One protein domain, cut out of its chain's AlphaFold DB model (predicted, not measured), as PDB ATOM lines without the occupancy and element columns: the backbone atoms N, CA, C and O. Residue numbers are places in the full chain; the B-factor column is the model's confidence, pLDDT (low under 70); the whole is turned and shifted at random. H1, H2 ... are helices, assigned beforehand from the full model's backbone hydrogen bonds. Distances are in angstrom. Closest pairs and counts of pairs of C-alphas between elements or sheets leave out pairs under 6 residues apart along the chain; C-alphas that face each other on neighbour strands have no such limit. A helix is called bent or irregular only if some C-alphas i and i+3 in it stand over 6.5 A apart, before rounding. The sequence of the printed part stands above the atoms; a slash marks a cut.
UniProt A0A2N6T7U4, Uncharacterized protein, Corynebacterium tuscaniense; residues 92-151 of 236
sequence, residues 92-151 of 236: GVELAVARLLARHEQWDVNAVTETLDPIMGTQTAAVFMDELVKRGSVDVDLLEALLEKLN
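Overview. This is residues 92 to 151 of the 236 residues of an uncharacterized protein of Corynebacterium tuscaniense (UniProt A0A2N6T7U4). Four helices of similar length make a compact cluster, with H3 and H2 facing each other across its middle and H1 and H4 at opposite ends. H1 crosses H3 at one end, H4 crosses H2 at the other, and the contact between H1 and H2 is slight. The printed part has 60 residues with four named helices, in the order H1, H2, H3, H4, and no named strand; the class is all helix. It is compact, with a radius of gyration of the C-alphas of 10.4 A, and rounded, spanning 28 by 24 by 18 A.

Along the chain. H3, the longest helix, holds residues 123 to 134 and is 16.5 A long, from C-alpha 123 at (-23.691, -48.499, 19.776). H1 holds residues 92 to 101, 14.4 A, from C-alpha 92 at (-17.001, -44.764, 13.236). H2 holds residues 109 to 119, 15.8 A, and is only just irregular: C-alphas 115 and 118 are 6.7 A apart. H4 holds residues 140 to 150, 15.2 A, ending at C-alpha 150 at (-38.987, -44.745, 23.133).

Arrangement. H3 touches H1 at a steep tilt of 46 degrees, the same way; the closest C-alphas, of Val 93 and Thr 124, are 5.3 A apart. H3 and H4 form a helical hairpin at a shallow tilt of 32 degrees, opposite ways; they only just touch, with 3 pairs of C-alphas within 8 A, through residues 129 to 133 of H3 alone, closest at Val 133 and Val 140, 6.4 A between C-alphas. H2 and H3 are close but not clearly touching, the closest C-alphas being those of Ile 119 and Ala 125, 5.7 A. H2 touches H4 at a steep tilt of 55 degrees, the same way, closest at the C-alphas of Asp 117 and Leu 150, 6.7 A. H1 and H2 are close but not clearly touching; H1 and H4 are apart. The helix packing is mostly crossed, only just, with 1 of 3 touching pairs at a shallow tilt. Every O i to N i+4 pair is within hydrogen-bond range in H1, H3 and H4, and 5 of 7 are in H2.

Size, cuts and confidence. The C-alphas of Gly 92 and Asp 141, the two farthest apart, are 28.4 A apart. The printed part has no cut. The links H2 to H3 and H3 to H4 are tight, and H1 to H2 is short. Mean pLDDT of the printed part is 89.3, and no printed residue is under 70.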
ATOM      1  N   GLY A  92     -15.791 -44.992  14.021       91.12
ATOM      2  CA  GLY A  92     -17.001 -44.764  13.236       91.12
ATOM      3  C   GLY A  92     -18.168 -44.319  14.115       91.12
ATOM      4  O   GLY A  92     -18.851 -43.347  13.778       91.12
ATOM      5  N   VAL A  93     -18.345 -44.982  15.260       91.88
ATOM      6  CA  VAL A  93     -19.346 -44.626  16.277       91.88
ATOM      7  C   VAL A  93     -19.043 -43.251  16.870       91.88
ATOM      8  O   VAL A  93     -19.916 -42.384  16.879       91.88
ATOM      9  N   GLU A  94     -17.801 -42.998  17.282       90.69
ATOM     10  CA  GLU A  94     -17.398 -41.708  17.859       90.69
ATOM     11  C   GLU A  94     -17.624 -40.537  16.890       90.69
ATOM     12  O   GLU A  94     -18.178 -39.500  17.269       90.69
ATOM     13  N   LEU A  95     -17.261 -40.702  15.613       93.19
ATOM     14  CA  LEU A  95     -17.484 -39.677  14.593       93.19
ATOM     15  C   LEU A  95     -18.977 -39.451  14.324       93.19
ATOM     16  O   LEU A  95     -19.397 -38.311  14.105       93.19
ATOM     17  N   ALA A  96     -19.782 -40.516  14.318       92.69
ATOM     18  CA  ALA A  96     -21.228 -40.402  14.178       92.69
ATOM     19  C   ALA A  96     -21.821 -39.600  15.345       92.69
ATOM     20  O   ALA A  96     -22.533 -38.626  15.103       92.69
ATOM     21  N   VAL A  97     -21.450 -39.927  16.586       93.00
ATOM     22  CA  VAL A  97     -21.890 -39.210  17.791       93.00
ATOM     23  C   VAL A  97     -21.464 -37.744  17.760       93.00
ATOM     24  O   VAL A  97     -22.296 -36.866  17.983       93.00
ATOM     25  N   ALA A  98     -20.214 -37.445  17.398       92.00
ATOM     26  CA  ALA A  98     -19.736 -36.066  17.282       92.00
ATOM     27  C   ALA A  98     -20.564 -35.246  16.276       92.00
ATOM     28  O   ALA A  98     -20.885 -34.084  16.527       92.00
ATOM     29  N   ARG A  99     -20.955 -35.859  15.150       92.88
ATOM     30  CA  ARG A  99     -21.828 -35.224  14.152       92.88
ATOM     31  C   ARG A  99     -23.245 -35.013  14.666       92.88
ATOM     32  O   ARG A  99     -23.835 -33.997  14.321       92.88
ATOM     33  N   LEU A 100     -23.792 -35.950  15.442       93.19
ATOM     34  CA  LEU A 100     -25.113 -35.808  16.053       93.19
ATOM     35  C   LEU A 100     -25.114 -34.670  17.074       93.19
ATOM     36  O   LEU A 100     -25.933 -33.765  16.957       93.19
ATOM     37  N   LEU A 101     -24.146 -34.664  17.994       92.19
ATOM     38  CA  LEU A 101     -24.004 -33.653  19.048       92.19
ATOM     39  C   LEU A 101     -23.863 -32.229  18.494       92.19
ATOM     40  O   LEU A 101     -24.328 -31.289  19.128       92.19
ATOM     41  N   ALA A 102     -23.264 -32.068  17.311       91.56
ATOM     42  CA  ALA A 102     -23.088 -30.775  16.653       91.56
ATOM     43  C   ALA A 102     -24.345 -30.239  15.938       91.56
ATOM     44  O   ALA A 102     -24.319 -29.111  15.450       91.56
ATOM     45  N   ARG A 103     -25.432 -31.021  15.825       91.56
ATOM     46  CA  ARG A 103     -26.657 -30.589  15.120       91.56
ATOM     47  C   ARG A 103     -27.444 -29.524  15.872       91.56
ATOM     48  O   ARG A 103     -28.169 -28.761  15.243       91.56
ATOM     49  N   HIS A 104     -27.308 -29.491  17.194       88.75
ATOM     50  CA  HIS A 104     -28.073 -28.611  18.063       88.75
ATOM     51  C   HIS A 104     -27.137 -27.910  19.049       88.75
ATOM     52  O   HIS A 104     -26.279 -28.545  19.658       88.75
ATOM     53  N   GLU A 105     -27.315 -26.598  19.220       82.88
ATOM     54  CA  GLU A 105     -26.601 -25.827  20.249       82.88
ATOM     55  C   GLU A 105     -27.135 -26.129  21.657       82.88
ATOM     56  O   GLU A 105     -26.386 -26.091  22.631       82.88
ATOM     57  N   GLN A 106     -28.428 -26.453  21.759       86.25
ATOM     58  CA  GLN A 106     -29.104 -26.880  22.980       86.25
ATOM     59  C   GLN A 106     -29.957 -28.110  22.687       86.25
ATOM     60  O   GLN A 106     -30.607 -28.188  21.645       86.25
ATOM     61  N   TRP A 107     -29.958 -29.060  23.618       89.62
ATOM     62  CA  TRP A 107     -30.709 -30.303  23.503       89.62
ATOM     63  C   TRP A 107     -31.985 -30.211  24.327       89.62
ATOM     64  O   TRP A 107     -31.940 -30.208  25.553       89.62
ATOM     65  N   ASP A 108     -33.124 -30.131  23.645       88.75
ATOM     66  CA  ASP A 108     -34.431 -30.305  24.270       88.75
ATOM     67  C   ASP A 108     -34.965 -31.731  24.062       88.75
ATOM     68  O   ASP A 108     -34.420 -32.535  23.302       88.75
ATOM     69  N   VAL A 109     -36.062 -32.048  24.749       86.88
ATOM     70  CA  VAL A 109     -36.710 -33.369  24.724       86.88
ATOM     71  C   VAL A 109     -37.052 -33.818  23.298       86.88
ATOM     72  O   VAL A 109     -36.903 -34.999  22.979       86.88
ATOM     73  N   ASN A 110     -37.495 -32.902  22.432       89.44
ATOM     74  CA  ASN A 110     -37.905 -33.236  21.070       89.44
ATOM     75  C   ASN A 110     -36.684 -33.529  20.198       89.44
ATOM     76  O   ASN A 110     -36.652 -34.573  19.552       89.44
ATOM     77  N   ALA A 111     -35.654 -32.681  20.251       91.06
ATOM     78  CA  ALA A 111     -34.408 -32.873  19.513       91.06
ATOM     79  C   ALA A 111     -33.719 -34.194  19.887       91.06
ATOM     80  O   ALA A 111     -33.239 -34.925  19.016       91.06
ATOM     81  N   VAL A 112     -33.710 -34.529  21.183       91.00
ATOM     82  CA  VAL A 112     -33.178 -35.807  21.672       91.00
ATOM     83  C   VAL A 112     -34.012 -36.973  21.143       91.00
ATOM     84  O   VAL A 112     -33.442 -37.916  20.601       91.00
ATOM     85  N   THR A 113     -35.345 -36.896  21.236       89.94
ATOM     86  CA  THR A 113     -36.249 -37.960  20.762       89.94
ATOM     87  C   THR A 113     -36.085 -38.203  19.259       89.94
ATOM     88  O   THR A 113     -35.849 -39.335  18.851       89.94
ATOM     89  N   GLU A 114     -36.155 -37.153  18.437       91.50
ATOM     90  CA  GLU A 114     -36.033 -37.245  16.973       91.50
ATOM     91  C   GLU A 114     -34.669 -37.785  16.529       91.50
ATOM     92  O   GLU A 114     -34.561 -38.452  15.499       91.50
ATOM     93  N   THR A 115     -33.621 -37.503  17.306       92.31
ATOM     94  CA  THR A 115     -32.274 -38.001  17.025       92.31
ATOM     95  C   THR A 115     -32.098 -39.455  17.452       92.31
ATOM     96  O   THR A 115     -31.446 -40.206  16.729       92.31
ATOM     97  N   LEU A 116     -32.655 -39.849  18.603       90.50
ATOM     98  CA  LEU A 116     -32.497 -41.186  19.179       90.50
ATOM     99  C   LEU A 116     -33.359 -42.246  18.507       90.50
ATOM    100  O   LEU A 116     -32.847 -43.324  18.222       90.50
ATOM    101  N   ASP A 117     -34.629 -41.944  18.245       90.94
ATOM    102  CA  ASP A 117     -35.614 -42.887  17.703       90.94
ATOM    103  C   ASP A 117     -35.082 -43.729  16.517       90.94
ATOM    104  O   ASP A 117     -35.132 -44.959  16.588       90.94
ATOM    105  N   PRO A 118     -34.446 -43.146  15.474       91.62
ATOM    106  CA  PRO A 118     -33.952 -43.928  14.336       91.62
ATOM    107  C   PRO A 118     -32.681 -44.749  14.609       91.62
ATOM    108  O   PRO A 118     -32.288 -45.545  13.756       91.62
ATOM    109  N   ILE A 119     -31.998 -44.533  15.735       91.56
ATOM    110  CA  ILE A 119     -30.716 -45.180  16.063       91.56
ATOM    111  C   ILE A 119     -30.780 -46.037  17.331       91.56
ATOM    112  O   ILE A 119     -29.743 -46.551  17.756       91.56
ATOM    113  N   MET A 120     -31.960 -46.211  17.932       90.12
ATOM    114  CA  MET A 120     -32.155 -47.094  19.086       90.12
ATOM    115  C   MET A 120     -31.639 -48.514  18.805       90.12
ATOM    116  O   MET A 120     -31.730 -49.023  17.686       90.12
ATOM    117  N   GLY A 121     -31.061 -49.151  19.826       86.75
ATOM    118  CA  GLY A 121     -30.438 -50.475  19.721       86.75
ATOM    119  C   GLY A 121     -29.047 -50.489  19.073       86.75
ATOM    120  O   GLY A 121     -28.504 -51.567  18.827       86.75
ATOM    121  N   THR A 122     -28.449 -49.328  18.782       90.19
ATOM    122  CA  THR A 122     -27.104 -49.227  18.190       90.19
ATOM    123  C   THR A 122     -26.069 -48.709  19.188       90.19
ATOM    124  O   THR A 122     -26.376 -47.936  20.091       90.19
ATOM    125  N   GLN A 123     -24.795 -49.043  18.970       90.62
ATOM    126  CA  GLN A 123     -23.691 -48.499  19.776       90.62
ATOM    127  C   GLN A 123     -23.644 -46.960  19.739       90.62
ATOM    128  O   GLN A 123     -23.269 -46.319  20.718       90.62
ATOM    129  N   THR A 124     -24.072 -46.358  18.623       92.69
ATOM    130  CA  THR A 124     -24.186 -44.902  18.468       92.69
ATOM    131  C   THR A 124     -25.201 -44.305  19.433       92.69
ATOM    132  O   THR A 124     -24.902 -43.272  20.022       92.69
ATOM    133  N   ALA A 125     -26.363 -44.936  19.639       91.75
ATOM    134  CA  ALA A 125     -27.337 -44.462  20.623       91.75
ATOM    135  C   ALA A 125     -26.772 -44.524  22.046       91.75
ATOM    136  O   ALA A 125     -26.892 -43.544  22.780       91.75
ATOM    137  N   ALA A 126     -26.097 -45.626  22.401       89.50
ATOM    138  CA  ALA A 126     -25.458 -45.798  23.707       89.50
ATOM    139  C   ALA A 126     -24.470 -44.672  24.018       89.50
ATOM    140  O   ALA A 126     -24.615 -43.956  25.008       89.50
ATOM    141  N   VAL A 127     -23.511 -44.452  23.118       90.56
ATOM    142  CA  VAL A 127     -22.480 -43.425  23.304       90.56
ATOM    143  C   VAL A 127     -23.075 -42.015  23.235       90.56
ATOM    144  O   VAL A 127     -22.655 -41.133  23.981       90.56
ATOM    145  N   PHE A 128     -24.066 -41.784  22.371       92.69
ATOM    146  CA  PHE A 128     -24.720 -40.482  22.257       92.69
ATOM    147  C   PHE A 128     -25.426 -40.069  23.554       92.69
ATOM    148  O   PHE A 128     -25.270 -38.929  23.990       92.69
ATOM    149  N   MET A 129     -26.152 -40.981  24.203       90.31
ATOM    150  CA  MET A 129     -26.835 -40.677  25.465       90.31
ATOM    151  C   MET A 129     -25.872 -40.464  26.624       90.31
ATOM    152  O   MET A 129     -26.038 -39.501  27.376       90.31
ATOM    153  N   ASP A 130     -24.834 -41.293  26.718       89.25
ATOM    154  CA  ASP A 130     -23.757 -41.097  27.685       89.25
ATOM    155  C   ASP A 130     -23.136 -39.702  27.546       89.25
ATOM    156  O   ASP A 130     -22.884 -39.024  28.541       89.25
ATOM    157  N   GLU A 131     -22.903 -39.245  26.315       90.81
ATOM    158  CA  GLU A 131     -22.351 -37.917  26.052       90.81
ATOM    159  C   GLU A 131     -23.322 -36.782  26.395       90.81
ATOM    160  O   GLU A 131     -22.885 -35.758  26.925       90.81
ATOM    161  N   LEU A 132     -24.625 -36.941  26.139       90.81
ATOM    162  CA  LEU A 132     -25.629 -35.943  26.527       90.81
ATOM    163  C   LEU A 132     -25.660 -35.730  28.046       90.81
ATOM    164  O   LEU A 132     -25.700 -34.583  28.498       90.81
ATOM    165  N   VAL A 133     -25.576 -36.815  28.819       89.88
ATOM    166  CA  VAL A 133     -25.537 -36.763  30.288       89.88
ATOM    167  C   VAL A 133     -24.205 -36.208  30.785       89.88
ATOM    168  O   VAL A 133     -24.189 -35.279  31.590       89.88
ATOM    169  N   LYS A 134     -23.069 -36.709  30.276       89.44
ATOM    170  CA  LYS A 134     -21.726 -36.246  30.680       89.44
ATOM    171  C   LYS A 134     -21.527 -34.747  30.458       89.44
ATOM    172  O   LYS A 134     -20.814 -34.103  31.223       89.44
ATOM    173  N   ARG A 135     -22.147 -34.186  29.416       89.00
ATOM    174  CA  ARG A 135     -22.091 -32.750  29.094       89.00
ATOM    175  C   ARG A 135     -23.085 -31.907  29.894       89.00
ATOM    176  O   ARG A 135     -23.040 -30.686  29.785       89.00
ATOM    177  N   GLY A 136     -23.972 -32.533  30.670       86.19
ATOM    178  CA  GLY A 136     -25.062 -31.855  31.373       86.19
ATOM    179  C   GLY A 136     -26.129 -31.289  30.433       86.19
ATOM    180  O   GLY A 136     -26.888 -30.412  30.838       86.19
ATOM    181  N   SER A 137     -26.176 -31.754  29.181       87.00
ATOM    182  CA  SER A 137     -27.171 -31.323  28.192       87.00
ATOM    183  C   SER A 137     -28.554 -31.895  28.497       87.00
ATOM    184  O   SER A 137     -29.561 -31.281  28.161       87.00
ATOM    185  N   VAL A 138     -28.597 -33.080  29.113       86.94
ATOM    186  CA  VAL A 138     -29.813 -33.781  29.538       86.94
ATOM    187  C   VAL A 138     -29.547 -34.384  30.916       86.94
ATOM    188  O   VAL A 138     -28.488 -34.969  31.140       86.94
ATOM    189  N   ASP A 139     -30.495 -34.227  31.837       87.81
ATOM    190  CA  ASP A 139     -30.432 -34.856  33.159       87.81
ATOM    191  C   ASP A 139     -30.710 -36.371  33.078       87.81
ATOM    192  O   ASP A 139     -31.432 -36.826  32.188       87.81
ATOM    193  N   VAL A 140     -30.154 -37.154  34.006       84.88
ATOM    194  CA  VAL A 140     -30.315 -38.617  34.042       84.88
ATOM    195  C   VAL A 140     -31.786 -39.020  34.149       84.88
ATOM    196  O   VAL A 140     -32.227 -39.890  33.398       84.88
ATOM    197  N   ASP A 141     -32.571 -38.351  34.994       85.38
ATOM    198  CA  ASP A 141     -33.986 -38.678  35.191       85.38
ATOM    199  C   ASP A 141     -34.793 -38.406  33.912       85.38
ATOM    200  O   ASP A 141     -35.697 -39.162  33.539       85.38
ATOM    201  N   LEU A 142     -34.439 -37.334  33.195       86.38
ATOM    202  CA  LEU A 142     -35.058 -36.994  31.917       86.38
ATOM    203  C   LEU A 142     -34.686 -38.005  30.825       86.38
ATOM    204  O   LEU A 142     -35.540 -38.375  30.018       86.38
ATOM    205  N   LEU A 143     -33.434 -38.466  30.808       85.06
ATOM    206  CA  LEU A 143     -32.980 -39.501  29.886       85.06
ATOM    207  C   LEU A 143     -33.732 -40.816  30.116       85.06
ATOM    208  O   LEU A 143     -34.175 -41.444  29.156       85.06
ATOM    209  N   GLU A 144     -33.925 -41.215  31.371       82.94
ATOM    210  CA  GLU A 144     -34.702 -42.408  31.703       82.94
ATOM    211  C   GLU A 144     -36.150 -42.309  31.219       82.94
ATOM    212  O   GLU A 144     -36.655 -43.244  30.599       82.94
ATOM    213  N   ALA A 145     -36.812 -41.172  31.443       85.56
ATOM    214  CA  ALA A 145     -38.179 -40.958  30.970       85.56
ATOM    215  C   ALA A 145     -38.278 -40.992  29.431       85.56
ATOM    216  O   ALA A 145     -39.249 -41.502  28.867       85.56
ATOM    217  N   LEU A 146     -37.264 -40.465  28.736       86.62
ATOM    218  CA  LEU A 146     -37.160 -40.539  27.277       86.62
ATOM    219  C   LEU A 146     -36.987 -41.977  26.789       86.62
ATOM    220  O   LEU A 146     -37.634 -42.384  25.824       86.62
ATOM    221  N   LEU A 147     -36.148 -42.750  27.473       86.19
ATOM    222  CA  LEU A 147     -35.927 -44.158  27.179       86.19
ATOM    223  C   LEU A 147     -37.201 -44.985  27.361       86.19
ATOM    224  O   LEU A 147     -37.521 -45.786  26.489       86.19
ATOM    225  N   GLU A 148     -37.971 -44.752  28.424       87.75
ATOM    226  CA  GLU A 148     -39.271 -45.405  28.619       87.75
ATOM    227  C   GLU A 148     -40.271 -45.057  27.514       87.75
ATOM    228  O   GLU A 148     -40.972 -45.936  27.011       87.75
ATOM    229  N   LYS A 149     -40.306 -43.789  27.086       86.12
ATOM    230  CA  LYS A 149     -41.165 -43.341  25.983       86.12
ATOM    231  C   LYS A 149     -40.794 -44.008  24.654       86.12
ATOM    232  O   LYS A 149     -41.687 -44.349  23.881       86.12
ATOM    233  N   LEU A 150     -39.499 -44.151  24.373       84.88
ATOM    234  CA  LEU A 150     -38.987 -44.745  23.133       84.88
ATOM    235  C   LEU A 150     -39.050 -46.276  23.149       84.88
ATOM    236  O   LEU A 150     -39.206 -46.900  22.102       84.88
ATOM    237  N   ASN A 151     -38.934 -46.892  24.326       84.31
ATOM    238  CA  ASN A 151     -38.965 -48.335  24.483       84.31
ATOM    239  C   ASN A 151     -39.796 -48.752  25.716       84.31
ATOM    240  O   ASN A 151     -39.262 -48.831  26.827       84.31
TER     241      ASN A 151